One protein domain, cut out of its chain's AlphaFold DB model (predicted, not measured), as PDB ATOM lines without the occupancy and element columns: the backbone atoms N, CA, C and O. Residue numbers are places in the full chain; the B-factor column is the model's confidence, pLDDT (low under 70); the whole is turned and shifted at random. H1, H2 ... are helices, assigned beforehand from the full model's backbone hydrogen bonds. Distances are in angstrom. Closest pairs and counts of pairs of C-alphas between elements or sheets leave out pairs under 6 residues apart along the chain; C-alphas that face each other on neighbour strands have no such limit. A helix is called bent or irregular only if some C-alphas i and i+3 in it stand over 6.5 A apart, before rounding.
ATOM      1  N   GLU A  12      14.400  17.388  14.772       86.12
ATOM      2  CA  GLU A  12      15.310  17.732  15.872       86.12
ATOM      3  C   GLU A  12      14.526  17.993  17.164       86.12
ATOM      4  O   GLU A  12      14.832  17.423  18.210       86.12
ATOM      5  N   GLU A  13      13.464  18.793  17.080       88.62
ATOM      6  CA  GLU A  13      12.589  19.138  18.198       88.62
ATOM      7  C   GLU A  13      11.931  17.897  18.805       88.62
ATOM      8  O   GLU A  13      11.867  17.765  20.028       88.62
ATOM      9  N   LEU A  14      11.501  16.954  17.960       89.50
ATOM     10  CA  LEU A  14      10.953  15.677  18.398       89.50
ATOM     11  C   LEU A  14      11.977  14.897  19.231       89.50
ATOM     12  O   LEU A  14      11.627  14.408  20.305       89.50
ATOM     13  N   PHE A  15      13.227  14.798  18.763       91.12
ATOM     14  CA  PHE A  15      14.293  14.123  19.507       91.12
ATOM     15  C   PHE A  15      14.591  14.821  20.827       91.12
ATOM     16  O   PHE A  15      14.689  14.157  21.855       91.12
ATOM     17  N   ILE A  16      14.692  16.149  20.826       94.00
ATOM     18  CA  ILE A  16      14.979  16.915  22.041       94.00
ATOM     19  C   ILE A  16      13.908  16.683  23.099       94.00
ATOM     20  O   ILE A  16      14.236  16.407  24.250       94.00
ATOM     21  N   VAL A  17      12.636  16.753  22.712       94.88
ATOM     22  CA  VAL A  17      11.513  16.561  23.636       94.88
ATOM     23  C   VAL A  17      11.490  15.140  24.182       94.88
ATOM     24  O   VAL A  17      11.316  14.959  25.380       94.88
ATOM     25  N   HIS A  18      11.711  14.132  23.336       93.38
ATOM     26  CA  HIS A  18      11.669  12.734  23.775       93.38
ATOM     27  C   HIS A  18      12.870  12.323  24.627       93.38
ATOM     28  O   HIS A  18      12.727  11.460  25.487       93.38
ATOM     29  N   LEU A  19      14.051  12.890  24.372       95.38
ATOM     30  CA  LEU A  19      15.269  12.538  25.103       95.38
ATOM     31  C   LEU A  19      15.424  13.327  26.404       95.38
ATOM     32  O   LEU A  19      15.969  12.795  27.368       95.38
ATOM     33  N   TYR A  20      14.969  14.582  26.431       96.56
ATOM     34  CA  TYR A  20      15.297  15.530  27.501       96.56
ATOM     35  C   TYR A  20      14.081  16.218  28.144       96.56
ATOM     36  O   TYR A  20      14.246  16.949  29.128       96.56
ATOM     37  N   GLY A  21      12.883  16.049  27.581       95.00
ATOM     38  CA  GLY A  21      11.645  16.621  28.105       95.00
ATOM     39  C   GLY A  21      11.013  15.771  29.208       95.00
ATOM     40  O   GLY A  21      11.249  14.567  29.312       95.00
ATOM     41  N   THR A  22      10.182  16.396  30.041       97.06
ATOM     42  CA  THR A  22       9.313  15.686  30.993       97.06
ATOM     43  C   THR A  22       8.081  15.109  30.288       97.06
ATOM     44  O   THR A  22       7.734  15.525  29.183       97.06
ATOM     45  N   ASN A  23       7.356  14.195  30.943       95.94
ATOM     46  CA  ASN A  23       6.095  13.667  30.401       95.94
ATOM     47  C   ASN A  23       5.086  14.788  30.078       95.94
ATOM     48  O   ASN A  23       4.460  14.766  29.024       95.94
ATOM     49  N   GLU A  24       4.981  15.804  30.940       96.88
ATOM     50  CA  GLU A  24       4.091  16.956  30.724       96.88
ATOM     51  C   GLU A  24       4.502  17.792  29.501       96.88
ATOM     52  O   GLU A  24       3.657  18.306  28.761       96.88
ATOM     53  N   GLU A  25       5.806  17.923  29.258       96.44
ATOM     54  CA  GLU A  25       6.345  18.637  28.101       96.44
ATOM     55  C   GLU A  25       6.147  17.851  26.805       96.44
ATOM     56  O   GLU A  25       5.806  18.445  25.783       96.44
ATOM     57  N   VAL A  26       6.286  16.523  26.850       95.44
ATOM     58  CA  VAL A  26       5.966  15.624  25.731       95.44
ATOM     59  C   VAL A  26       4.483  15.737  25.366       95.44
ATOM     60  O   VAL A  26       4.146  15.935  24.194       95.44
ATOM     61  N   ASP A  27       3.589  15.693  26.356       94.88
ATOM     62  CA  ASP A  27       2.147  15.856  26.140       94.88
ATOM     63  C   ASP A  27       1.818  17.239  25.558       94.88
ATOM     64  O   ASP A  27       1.040  17.371  24.605       94.88
ATOM     65  N   THR A  28       2.464  18.286  26.081       94.50
ATOM     66  CA  THR A  28       2.317  19.658  25.580       94.50
ATOM     67  C   THR A  28       2.795  19.781  24.136       94.50
ATOM     68  O   THR A  28       2.091  20.365  23.308       94.50
ATOM     69  N   PHE A  29       3.945  19.196  23.803       93.19
ATOM     70  CA  PHE A  29       4.483  19.166  22.446       93.19
ATOM     71  C   PHE A  29       3.483  18.539  21.469       93.19
ATOM     72  O   PHE A  29       3.146  19.150  20.453       93.19
ATOM     73  N   TYR A  30       2.939  17.363  21.791       91.12
ATOM     74  CA  TYR A  30       1.978  16.690  20.916       91.12
ATOM     75  C   TYR A  30       0.659  17.451  20.771       91.12
ATOM     76  O   TYR A  30       0.102  17.499  19.671       91.12
ATOM     77  N   ARG A  31       0.188  18.112  21.835       92.06
ATOM     78  CA  ARG A  31      -0.985  18.997  21.775       92.06
ATOM     79  C   ARG A  31      -0.774  20.163  20.805       92.06
ATOM     80  O   ARG A  31      -1.687  20.491  20.042       92.06
ATOM     81  N   LEU A  32       0.408  20.785  20.835       90.44
ATOM     82  CA  LEU A  32       0.773  21.907  19.959       90.44
ATOM     83  C   LEU A  32       0.998  21.462  18.508       90.44
ATOM     84  O   LEU A  32       0.643  22.185  17.577       90.44
ATOM     85  N   MET A  33       1.526  20.252  18.320       86.56
ATOM     86  CA  MET A  33       1.774  19.636  17.016       86.56
ATOM     87  C   MET A  33       0.521  19.066  16.336       86.56
ATOM     88  O   MET A  33       0.577  18.703  15.153       86.56
ATOM     89  N   ASP A  34      -0.617  19.007  17.039       86.69
ATOM     90  CA  ASP A  34      -1.889  18.571  16.461       86.69
ATOM     91  C   ASP A  34      -2.194  19.384  15.182       86.69
ATOM     92  O   ASP A  34      -2.112  20.619  15.194       86.69
ATOM     93  N   PRO A  35      -2.564  18.731  14.060       81.19
ATOM     94  CA  PRO A  35      -2.874  19.409  12.802       81.19
ATOM     95  C   PRO A  35      -3.876  20.569  12.910       81.19
ATOM     96  O   PRO A  35      -3.805  21.497  12.106       81.19
ATOM     97  N   LYS A  36      -4.795  20.533  13.881       83.19
ATOM     98  CA  LYS A  36      -5.791  21.587  14.138       83.19
ATOM     99  C   LYS A  36      -5.193  22.828  14.806       83.19
ATOM    100  O   LYS A  36      -5.796  23.901  14.767       83.19
ATOM    101  N   HIS A  37      -4.032  22.689  15.438       79.50
ATOM    102  CA  HIS A  37      -3.409  23.709  16.276       79.50
ATOM    103  C   HIS A  37      -2.096  24.233  15.688       79.50
ATOM    104  O   HIS A  37      -1.824  25.427  15.804       79.50
ATOM    105  N   ARG A  38      -1.315  23.394  15.004       74.12
ATOM    106  CA  ARG A  38       0.073  23.703  14.618       74.12
ATOM    107  C   ARG A  38       0.271  24.906  13.690       74.12
ATOM    108  O   ARG A  38       1.337  25.503  13.691       74.12
ATOM    109  N   ASN A  39      -0.733  25.263  12.886       78.00
ATOM    110  CA  ASN A  39      -0.626  26.384  11.942       78.00
ATOM    111  C   ASN A  39      -0.931  27.740  12.598       78.00
ATOM    112  O   ASN A  39      -0.854  28.773  11.934       78.00
ATOM    113  N   LYS A  40      -1.319  27.749  13.878       84.81
ATOM    114  CA  LYS A  40      -1.585  28.981  14.610       84.81
ATOM    115  C   LYS A  40      -0.257  29.613  15.055       84.81
ATOM    116  O   LYS A  40       0.517  28.926  15.726       84.81
ATOM    117  N   PRO A  41       0.027  30.883  14.712       83.12
ATOM    118  CA  PRO A  41       1.296  31.535  15.044       83.12
ATOM    119  C   PRO A  41       1.661  31.467  16.531       83.12
ATOM    120  O   PRO A  41       2.817  31.239  16.874       83.12
ATOM    121  N   GLU A  42       0.678  31.609  17.417       85.88
ATOM    122  CA  GLU A  42       0.857  31.516  18.865       85.88
ATOM    123  C   GLU A  42       1.362  30.139  19.312       85.88
ATOM    124  O   GLU A  42       2.239  30.058  20.170       85.88
ATOM    125  N   ASN A  43       0.894  29.064  18.672       88.88
ATOM    126  CA  ASN A  43       1.315  27.703  18.992       88.88
ATOM    127  C   ASN A  43       2.724  27.415  18.479       88.88
ATOM    128  O   ASN A  43       3.454  26.666  19.116       88.88
ATOM    129  N   ILE A  44       3.130  28.031  17.364       87.19
ATOM    130  CA  ILE A  44       4.511  27.943  16.866       87.19
ATOM    131  C   ILE A  44       5.466  28.608  17.862       87.19
ATOM    132  O   ILE A  44       6.518  28.057  18.173       87.19
ATOM    133  N   VAL A  45       5.095  29.777  18.393       89.62
ATOM    134  CA  VAL A  45       5.905  30.481  19.400       89.62
ATOM    135  C   VAL A  45       5.947  29.705  20.715       89.62
ATOM    136  O   VAL A  45       7.011  29.597  21.324       89.62
ATOM    137  N   GLU A  46       4.818  29.144  21.150       92.38
ATOM    138  CA  GLU A  46       4.759  28.309  22.352       92.38
ATOM    139  C   GLU A  46       5.609  27.041  22.195       92.38
ATOM    140  O   GLU A  46       6.388  26.716  23.089       92.38
ATOM    141  N   LEU A  47       5.544  26.388  21.031       91.69
ATOM    142  CA  LEU A  47       6.379  25.237  20.691       91.69
ATOM    143  C   LEU A  47       7.866  25.603  20.731       91.69
ATOM    144  O   LEU A  47       8.634  24.951  21.429       91.69
ATOM    145  N   ALA A  48       8.271  26.676  20.049       90.94
ATOM    146  CA  ALA A  48       9.658  27.139  20.054       90.94
ATOM    147  C   ALA A  48      10.147  27.468  21.475       90.94
ATOM    148  O   ALA A  48      11.276  27.147  21.835       90.94
ATOM    149  N   THR A  49       9.287  28.060  22.309       92.75
ATOM    150  CA  THR A  49       9.613  28.370  23.710       92.75
ATOM    151  C   THR A  49       9.833  27.095  24.527       92.75
ATOM    152  O   THR A  49      10.834  27.001  25.234       92.75
ATOM    153  N   LEU A  50       8.949  26.101  24.378       94.69
ATOM    154  CA  LEU A  50       9.051  24.796  25.036       94.69
ATOM    155  C   LEU A  50      10.371  24.091  24.697       94.69
ATOM    156  O   LEU A  50      11.090  23.655  25.596       94.69
ATOM    157  N   ILE A  51      10.716  24.011  23.409       93.81
ATOM    158  CA  ILE A  51      11.963  23.377  22.959       93.81
ATOM    159  C   ILE A  51      13.180  24.079  23.558       93.81
ATOM    160  O   ILE A  51      14.102  23.422  24.038       93.81
ATOM    161  N   GLU A  52      13.182  25.410  23.563       92.75
ATOM    162  CA  GLU A  52      14.288  26.193  24.106       92.75
ATOM    163  C   GLU A  52      14.439  26.043  25.616       92.75
ATOM    164  O   GLU A  52      15.562  26.047  26.118       92.75
ATOM    165  N   ASP A  53      13.345  25.866  26.355       93.38
ATOM    166  CA  ASP A  53      13.413  25.576  27.785       93.38
ATOM    167  C   ASP A  53      14.035  24.198  28.051       93.38
ATOM    168  O   ASP A  53      14.896  24.076  28.929       93.38
ATOM    169  N   ILE A  54      13.693  23.191  27.241       95.56
ATOM    170  CA  ILE A  54      14.292  21.851  27.317       95.56
ATOM    171  C   ILE A  54      15.783  21.899  26.949       95.56
ATOM    172  O   ILE A  54      16.613  21.391  27.712       95.56
ATOM    173  N   LYS A  55      16.142  22.541  25.824       94.06
ATOM    174  CA  LYS A  55      17.540  22.741  25.396       94.06
ATOM    175  C   LYS A  55      18.337  23.480  26.470       94.06
ATOM    176  O   LYS A  55      19.446  23.067  26.804       94.06
ATOM    177  N   ARG A  56      17.774  24.543  27.051       93.12
ATOM    178  CA  ARG A  56      18.432  25.310  28.114       93.12
ATOM    179  C   ARG A  56      18.731  24.440  29.322       93.12
ATOM    180  O   ARG A  56      19.867  24.442  29.774       93.12
ATOM    181  N   ARG A  57      17.749  23.706  29.846       94.38
ATOM    182  CA  ARG A  57      17.950  22.904  31.065       94.38
ATOM    183  C   ARG A  57      18.930  21.749  30.885       94.38
ATOM    184  O   ARG A  57      19.559  21.363  31.859       94.38
ATOM    185  N   ASN A  58      19.014  21.173  29.687       94.31
ATOM    186  CA  ASN A  58      19.727  19.909  29.489       94.31
ATOM    187  C   ASN A  58      21.027  20.038  28.690       94.31
ATOM    188  O   ASN A  58      21.917  19.211  28.855       94.31
ATOM    189  N   LEU A  59      21.143  21.040  27.815       92.19
ATOM    190  CA  LEU A  59      22.249  21.128  26.855       92.19
ATOM    191  C   LEU A  59      23.130  22.353  27.081       92.19
ATOM    192  O   LEU A  59      24.352  22.242  27.018       92.19
ATOM    193  N   THR A  60      22.536  23.524  27.320       91.56
ATOM    194  CA  THR A  60      23.305  24.782  27.356       91.56
ATOM    195  C   THR A  60      23.490  25.341  28.761       91.56
ATOM    196  O   THR A  60      24.456  26.054  29.013       91.56
ATOM    197  N   ASN A  61      22.565  25.063  29.684       90.81
ATOM    198  CA  ASN A  61      22.504  25.634  31.036       90.81
ATOM    199  C   ASN A  61      22.528  27.173  31.081       90.81
ATOM    200  O   ASN A  61      22.750  27.779  32.131       90.81
ATOM    201  N   MET A  62      22.270  27.833  29.950       88.75
ATOM    202  CA  MET A  62      22.441  29.272  29.802       88.75
ATOM    203  C   MET A  62      21.289  30.045  30.457       88.75
ATOM    204  O   MET A  62      20.329  30.461  29.811       88.75
ATOM    205  N   ASN A  63      21.416  30.289  31.761       84.38
ATOM    206  CA  ASN A  63      20.483  31.089  32.566       84.38
ATOM    207  C   ASN A  63      20.827  32.583  32.511       84.38
ATOM    208  O   ASN A  63      20.988  33.247  33.535       84.38
ATOM    209  N   TRP A  64      21.030  33.098  31.300       86.38
ATOM    210  CA  TRP A  64      21.303  34.510  31.079       86.38
ATOM    211  C   TRP A  64      20.085  35.161  30.436       86.38
ATOM    212  O   TRP A  64      19.591  34.679  29.418       86.38
ATOM    213  N   TYR A  65      19.622  36.268  31.015       82.38
ATOM    214  CA  TYR A  65      18.553  37.079  30.445       82.38
ATOM    215  C   TYR A  65      18.840  37.436  28.976       82.38
ATOM    216  O   TYR A  65      19.962  37.801  28.614       82.38
ATOM    217  N   CYS A  66      17.812  37.348  28.135       72.06
ATOM    218  CA  CYS A  66      17.836  37.680  26.719       72.06
ATOM    219  C   CYS A  66      18.292  39.129  26.562       72.06
ATOM    220  O   CYS A  66      17.583  40.069  26.928       72.06
ATOM    221  N   CYS A  67      19.527  39.316  26.107       68.56
ATOM    222  CA  CYS A  67      20.157  40.618  26.223       68.56
ATOM    223  C   CYS A  67      19.589  41.612  25.201       68.56
ATOM    224  O   CYS A  67      19.231  41.259  24.078       68.56
ATOM    225  N   SER A  68      19.600  42.893  25.569       65.44
ATOM    226  CA  SER A  68      19.296  44.004  24.660       65.44
ATOM    227  C   SER A  68      20.269  44.120  23.482       65.44
ATOM    228  O   SER A  68      20.009  44.900  22.571       65.44
ATOM    229  N   ARG A  69      21.383  43.368  23.497       65.06
ATOM    230  CA  ARG A  69      22.340  43.297  22.382       65.06
ATOM    231  C   ARG A  69      21.832  42.435  21.228       65.06
ATOM    232  O   ARG A  69      22.413  42.510  20.160       65.06
ATOM    233  N   CYS A  70      20.762  41.657  21.423       72.69
ATOM    234  CA  CYS A  70      20.061  41.041  20.305       72.69
ATOM    235  C   CYS A  70      19.450  42.159  19.451       72.69
ATOM    236  O   CYS A  70      18.551  42.867  19.910       72.69
ATOM    237  N   GLU A  71      19.929  42.319  18.218       71.56
ATOM    238  CA  GLU A  71      19.451  43.361  17.297       71.56
ATOM    239  C   GLU A  71      17.925  43.300  17.122       71.56
ATOM    240  O   GLU A  71      17.233  44.321  17.135       71.56
ATOM    241  N   ASN A  72      17.380  42.081  17.098       73.88
ATOM    242  CA  ASN A  72      15.948  41.815  17.003       73.88
ATOM    243  C   ASN A  72      15.222  41.702  18.353       73.88
ATOM    244  O   ASN A  72      14.068  41.269  18.385       73.88
ATOM    245  N   PHE A  73      15.826  42.110  19.475       79.00
ATOM    246  CA  PHE A  73      15.211  42.007  20.808       79.00
ATOM    247  C   PHE A  73      13.796  42.604  20.842       79.00
ATOM    248  O   PHE A  73      12.868  41.996  21.377       79.00
ATOM    249  N   LYS A  74      13.611  43.768  20.203       81.75
ATOM    250  CA  LYS A  74      12.329  44.491  20.153       81.75
ATOM    251  C   LYS A  74      11.217  43.706  19.452       81.75
ATOM    252  O   LYS A  74      10.049  43.920  19.760       81.75
ATOM    253  N   ILE A  75      11.567  42.794  18.548       85.06
ATOM    254  CA  ILE A  75      10.622  41.998  17.752       85.06
ATOM    255  C   ILE A  75      10.654  40.500  18.103       85.06
ATOM    256  O   ILE A  75       9.960  39.703  17.472       85.06
ATOM    257  N   CYS A  76      11.425  40.098  19.118       86.75
ATOM    258  CA  CYS A  76      11.609  38.698  19.497       86.75
ATOM    259  C   CYS A  76      10.340  38.106  20.132       86.75
ATOM    260  O   CYS A  76      10.046  38.330  21.307       86.75
ATOM    261  N   ARG A  77       9.591  37.311  19.358       89.19
ATOM    262  CA  ARG A  77       8.306  36.735  19.790       89.19
ATOM    263  C   ARG A  77       8.420  35.804  20.997       89.19
ATOM    264  O   ARG A  77       7.544  35.856  21.847       89.19
ATOM    265  N   ILE A  78       9.499  35.029  21.120       89.69
ATOM    266  CA  ILE A  78       9.736  34.143  22.277       89.69
ATOM    267  C   ILE A  78       9.917  34.963  23.561       89.69
ATOM    268  O   ILE A  78       9.329  34.658  24.596       89.69
ATOM    269  N   ASN A  79      10.696  36.045  23.491       88.94
ATOM    270  CA  ASN A  79      10.919  36.932  24.631       88.94
ATOM    271  C   ASN A  79       9.627  37.640  25.071       88.94
ATOM    272  O   ASN A  79       9.332  37.699  26.264       88.94
ATOM    273  N   TRP A  80       8.845  38.135  24.107       90.00
ATOM    274  CA  TRP A  80       7.526  38.713  24.371       90.00
ATOM    275  C   TRP A  80       6.573  37.688  24.995       90.00
ATOM    276  O   TRP A  80       6.020  37.964  26.054       90.00
ATOM    277  N   HIS A  81       6.475  36.487  24.418       91.50
ATOM    278  CA  HIS A  81       5.635  35.396  24.922       91.50
ATOM    279  C   HIS A  81       5.970  35.019  26.371       91.50
ATOM    280  O   HIS A  81       5.083  34.919  27.217       91.50
ATOM    281  N   ARG A  82       7.263  34.871  26.693       90.38
ATOM    282  CA  ARG A  82       7.720  34.645  28.074       90.38
ATOM    283  C   ARG A  82       7.329  35.802  28.990       90.38
ATOM    284  O   ARG A  82       6.858  35.575  30.097       90.38
ATOM    285  N   GLY A  83       7.476  37.039  28.517       90.12
ATOM    286  CA  GLY A  83       7.063  38.233  29.245       90.12
ATOM    287  C   GLY A  83       5.573  38.285  29.576       90.12
ATOM    288  O   GLY A  83       5.233  38.613  30.707       90.12
ATOM    289  N   GLU A  84       4.707  37.944  28.624       92.31
ATOM    290  CA  GLU A  84       3.248  37.898  28.812       92.31
ATOM    291  C   GLU A  84       2.828  36.823  29.822       92.31
ATOM    292  O   GLU A  84       1.872  37.012  30.569       92.31
ATOM    293  N   LYS A  85       3.576  35.716  29.886       90.25
ATOM    294  CA  LYS A  85       3.356  34.613  30.833       90.25
ATOM    295  C   LYS A  85       4.103  34.766  32.165       90.25
ATOM    296  O   LYS A  85       4.079  33.845  32.975       90.25
ATOM    297  N   ASN A  86       4.764  35.903  32.399       90.38
ATOM    298  CA  ASN A  86       5.602  36.151  33.579       90.38
ATOM    299  C   ASN A  86       6.688  35.074  33.809       90.38
ATOM    300  O   ASN A  86       6.984  34.689  34.938       90.38
ATOM    301  N   LEU A  87       7.267  34.569  32.719       88.56
ATOM    302  CA  LEU A  87       8.360  33.601  32.721       88.56
ATOM    303  C   LEU A  87       9.716  34.302  32.596       88.56
ATOM    304  O   LEU A  87       9.826  35.413  32.068       88.56
ATOM    305  N   GLU A  88      10.776  33.615  33.025       88.25
ATOM    306  CA  GLU A  88      12.145  34.097  32.850       88.25
ATOM    307  C   GLU A  88      12.486  34.284  31.370       88.25
ATOM    308  O   GLU A  88      12.472  33.355  30.560       88.25
ATOM    309  N   ARG A  89      12.870  35.504  31.014       88.12
ATOM    310  CA  ARG A  89      13.248  35.883  29.655       88.12
ATOM    311  C   ARG A  89      14.704  35.525  29.382       88.12
ATOM    312  O   ARG A  89      15.549  36.406  29.316       88.12
ATOM    313  N   ASN A  90      15.009  34.241  29.245       88.31
ATOM    314  CA  ASN A  90      16.368  33.763  28.964       88.31
ATOM    315  C   ASN A  90      16.759  33.918  27.480       88.31
ATOM    316  O   ASN A  90      15.897  33.898  26.597       88.31
ATOM    317  N   CYS A  91      18.057  34.062  27.200       88.19
ATOM    318  CA  CYS A  91      18.616  33.954  25.853       88.19
ATOM    319  C   CYS A  91      18.334  32.549  25.296       88.19
ATOM    320  O   CYS A  91      18.292  31.579  26.050       88.19
ATOM    321  N   CYS A  92      18.101  32.443  23.992       89.06
ATOM    322  CA  CYS A  92      17.696  31.201  23.333       89.06
ATOM    323  C   CYS A  92      18.381  31.072  21.971       89.06
ATOM    324  O   CYS A  92      18.858  32.075  21.432       89.06
ATOM    325  N   THR A  93      18.412  29.865  21.410       88.88
ATOM    326  CA  THR A  93      19.125  29.555  20.160       88.88
ATOM    327  C   THR A  93      18.570  30.283  18.933       88.88
ATOM    328  O   THR A  93      19.291  30.482  17.963       88.88
ATOM    329  N   TYR A  94      17.337  30.792  19.004       86.62
ATOM    330  CA  TYR A  94      16.752  31.662  17.976       86.62
ATOM    331  C   TYR A  94      17.283  33.109  17.995       86.62
ATOM    332  O   TYR A  94      16.929  33.912  17.130       86.62
ATOM    333  N   CYS A  95      18.095  33.487  18.986       86.62
ATOM    334  CA  CYS A  95      18.770  34.782  19.004       86.62
ATOM    335  C   CYS A  95      19.895  34.807  17.955       86.62
ATOM    336  O   CYS A  95      20.736  33.916  17.927       86.62
ATOM    337  N   GLN A  96      19.963  35.867  17.145       85.06
ATOM    338  CA  GLN A  96      20.986  36.024  16.092       85.06
ATOM    339  C   GLN A  96      22.421  35.994  16.633       85.06
ATOM    340  O   GLN A  96      23.329  35.519  15.962       85.06
ATOM    341  N   ASP A  97      22.620  36.486  17.857       86.62
ATOM    342  CA  ASP A  97      23.918  36.501  18.530       86.62
ATOM    343  C   ASP A  97      24.037  35.399  19.591       86.62
ATOM    344  O   ASP A  97      24.895  35.491  20.472       86.62
ATOM    345  N   PHE A  98      23.188  34.361  19.539       88.81
ATOM    346  CA  PHE A  98      23.178  33.298  20.545       88.81
ATOM    347  C   PHE A  98      24.567  32.698  20.760       88.81
ATOM    348  O   PHE A  98      25.015  32.637  21.900       88.81
ATOM    349  N   GLU A  99      25.274  32.326  19.689       89.75
ATOM    350  CA  GLU A  99      26.610  31.724  19.780       89.75
ATOM    351  C   GLU A  99      27.596  32.635  20.515       89.75
ATOM    352  O   GLU A  99      28.264  32.206  21.453       89.75
ATOM    353  N   LYS A 100      27.632  33.928  20.168       88.50
ATOM    354  CA  LYS A 100      28.494  34.909  20.844       88.50
ATOM    355  C   LYS A 100      28.132  35.031  22.322       88.50
ATOM    356  O   LYS A 100      29.018  35.060  23.176       88.50
ATOM    357  N   CYS A 101      26.838  35.106  22.639       87.44
ATOM    358  CA  CYS A 101      26.381  35.161  24.024       87.44
ATOM    359  C   CYS A 101      26.737  33.876  24.785       87.44
ATOM    360  O   CYS A 101      27.130  33.949  25.948       87.44
ATOM    361  N   TYR A 102      26.633  32.719  24.137       90.88
ATOM    362  CA  TYR A 102      26.930  31.424  24.730       90.88
ATOM    363  C   TYR A 102      28.430  31.235  24.986       90.88
ATOM    364  O   TYR A 102      28.812  30.777  26.059       90.88
ATOM    365  N   GLU A 103      29.299  31.669  24.071       91.62
ATOM    366  CA  GLU A 103      30.753  31.660  24.281       91.62
ATOM    367  C   GLU A 103      31.174  32.537  25.463       91.62
ATOM    368  O   GLU A 103      31.978  32.120  26.299       91.62
ATOM    369  N   ILE A 104      30.603  33.740  25.573       89.94
ATOM    370  CA  ILE A 104      30.838  34.617  26.728       89.94
ATOM    371  C   ILE A 104      30.359  33.931  28.009       89.94
ATOM    372  O   ILE A 104      31.086  33.905  29.000       89.94
ATOM    373  N   TYR A 105      29.159  33.348  27.981       90.38
ATOM    374  CA  TYR A 105      28.599  32.638  29.125       90.38
ATOM    375  C   TYR A 105      29.512  31.497  29.592       90.38
ATOM    376  O   TYR A 105      29.817  31.432  30.781       90.38
ATOM    377  N   LYS A 106      30.002  30.649  28.676       91.94
ATOM    378  CA  LYS A 106      30.916  29.542  29.001       91.94
ATOM    379  C   LYS A 106      32.194  30.033  29.675       91.94
ATOM    380  O   LYS A 106      32.529  29.540  30.745       91.94
ATOM    381  N   LYS A 107      32.852  31.054  29.111       92.06
ATOM    382  CA  LYS A 107      34.062  31.653  29.710       92.06
ATOM    383  C   LYS A 107      33.810  32.141  31.135       92.06
ATOM    384  O   LYS A 107      34.588  31.849  32.035       92.06
ATOM    385  N   MET A 108      32.679  32.813  31.358       89.62
ATOM    386  CA  MET A 108      32.299  33.281  32.692       89.62
ATOM    387  C   MET A 108      32.029  32.143  33.684       89.62
ATOM    388  O   MET A 108      32.183  32.364  34.883       89.62
ATOM    389  N   GLN A 109      31.580  30.963  33.237       89.44
ATOM    390  CA  GLN A 109      31.421  29.805  34.124       89.44
ATOM    391  C   GLN A 109      32.776  29.197  34.486       89.44
ATOM    392  O   GLN A 109      33.032  29.015  35.671       89.44
ATOM    393  N   THR A 110      33.669  29.007  33.511       90.69
ATOM    394  CA  THR A 110      35.028  28.500  33.757       90.69
ATOM    395  C   THR A 110      35.785  29.381  34.753       90.69
ATOM    396  O   THR A 110      36.280  28.893  35.762       90.69
ATOM    397  N   GLU A 111      35.762  30.705  34.568       91.94
ATOM    398  CA  GLU A 111      36.400  31.640  35.508       91.94
ATOM    399  C   GLU A 111      35.787  31.596  36.921       91.94
ATOM    400  O   GLU A 111      36.455  31.903  37.912       91.94
ATOM    401  N   LYS A 112      34.491  31.275  37.042       88.06
ATOM    402  CA  LYS A 112      33.825  31.125  38.346       88.06
ATOM    403  C   LYS A 112      34.208  29.821  39.029       88.06
ATOM    404  O   LYS A 112      34.308  29.814  40.252       88.06
ATOM    405  N   GLU A 113      34.369  28.747  38.270       86.94
ATOM    406  CA  GLU A 113      34.795  27.439  38.772       86.94
ATOM    407  C   GLU A 113      36.240  27.508  39.273       86.94
ATOM    408  O   GLU A 113      36.486  27.209  40.438       86.94
ATOM    409  N   GLU A 114      37.153  28.083  38.485       86.94
ATOM    410  CA  GLU A 114      38.550  28.304  38.889       86.94
ATOM    411  C   GLU A 114      38.662  29.146  40.173       86.94
ATOM    412  O   GLU A 114      39.486  28.879  41.045       86.94
ATOM    413  N   LYS A 115      37.812  30.166  40.347       80.88
ATOM    414  CA  LYS A 115      37.789  30.981  41.577       80.88
ATOM    415  C   LYS A 115      37.195  30.255  42.784       80.88
ATOM    416  O   LYS A 115      37.470  30.667  43.908       80.88
ATOM    417  N   LYS A 116      36.362  29.233  42.582       78.81
ATOM    418  CA  LYS A 116      35.826  28.404  43.672       78.81
ATOM    419  C   LYS A 116      36.832  27.360  44.139       78.81
ATOM    420  O   LYS A 116      36.824  27.042  45.313       78.81
ATOM    421  N   GLU A 117      37.669  26.846  43.245       71.75
ATOM    422  CA  GLU A 117      38.701  25.858  43.587       71.75
ATOM    423  C   GLU A 117      39.912  26.479  44.303       71.75
ATOM    424  O   GLU A 117      40.623  25.791  45.028       71.75
ATOM    425  N   ASN A 118      40.132  27.785  44.121       67.56
ATOM    426  CA  ASN A 118      41.240  28.529  44.728       67.56
ATOM    427  C   ASN A 118      40.882  29.249  46.051       67.56
ATOM    428  O   ASN A 118      41.707  30.010  46.557       67.56
ATOM    429  N   ASN A 119      39.673  29.044  46.592       57.16
ATOM    430  CA  ASN A 119      39.208  29.566  47.887       57.16
ATOM    431  C   ASN A 119      38.789  28.417  48.807       57.16
ATOM    432  O   ASN A 119      38.925  28.588  50.038       57.16
TER     433      ASN A 119
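AT A GLANCE: This is residues 12 to 119 of the 119 residues of an uncharacterized protein of Candidatus Muirbacterium halophilum (UniProt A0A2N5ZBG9). A long helix, H3, makes the core; the hairpin of H1 and H2 packs on one side of it, and short H4 crosses it at nearly a right angle on the other side. A second long helix, H5, leads away from this body, and its far part, with residues 110 to 119 standing free, sticks out as an arm and adds to the length. The printed part has 108 residues with five named helices, H1 to H5 in chain order, and no named strand; the class is all helix. The whole is only just compact, close to loose, with a radius of gyration of the C-alphas of 15.7 A, and its outline is elongated, spanning 56 by 32 by 24 A.

IN THESE COORDINATES: Find C-alpha 12 at (15.310, 17.732, 15.872), where H1 begins; it runs through residues 12 to 20. H2 follows with residues 23 to 33, 15.3 A from first to last C-alpha. Look next at C-alpha 41, at (1.296, 31.535, 15.044), where H3 starts; it takes residues 41 to 60 and is 26.1 A long. H3 is irregular, but only just: C-alphas 57 and 60 are 6.8 A apart, and its line is a rough one. H4 takes residues 77 to 84. H5 takes residues 98 to 117, is 28.8 A long, and ends at C-alpha 117, at (38.701, 25.858, 43.587).

HOW THE PARTS SIT: Begin at H3, the hub, which touches H1, H2 and H4. Its residues 51 to 58 alone touch H1, at a steep tilt of 51 degrees and running the same way; the closest C-alphas, of Tyr 20 and Ile 54, are 6.4 A apart. Its residues 43 to 50 alone touch H2, closest at the C-alphas of Leu 32 and Asn 43, 5.9 A. H2 and H3 form a helical hairpin, opposite ways at a shallow tilt of 34 degrees, only just short of steep. H1 and H2 form another, opposite ways at 17 degrees, a shallow tilt; the C-alphas of Val 17 and Val 26 come closest, at 6.0 A. H4 is about perpendicular to H3, at 88 degrees, and touches its residues 45 to 49 alone; the closest C-alphas, of Thr 49 and Ile 78, are 5.9 A apart. H5 touches no helix; it is only just apart from H3, closest at 8.0 A. In H1, H2, H4 and H5 every O i to N i+4 pair is within hydrogen-bond range; in H3, 15 of 16 are.

THE WHOLE: The C-alphas farthest apart are those of Lys 36 and Asn 119, 56.8 A. Without the free residues 110 to 119 the body spans 41 by 29 by 23 A. The printed part has no cut. The links from H3 to H4, residues 61 to 76, and from H4 to H5, residues 85 to 97, are long. Mean pLDDT of the printed part is 87.5; look for values under 70 at residues 67 to 69 and 118 to 119.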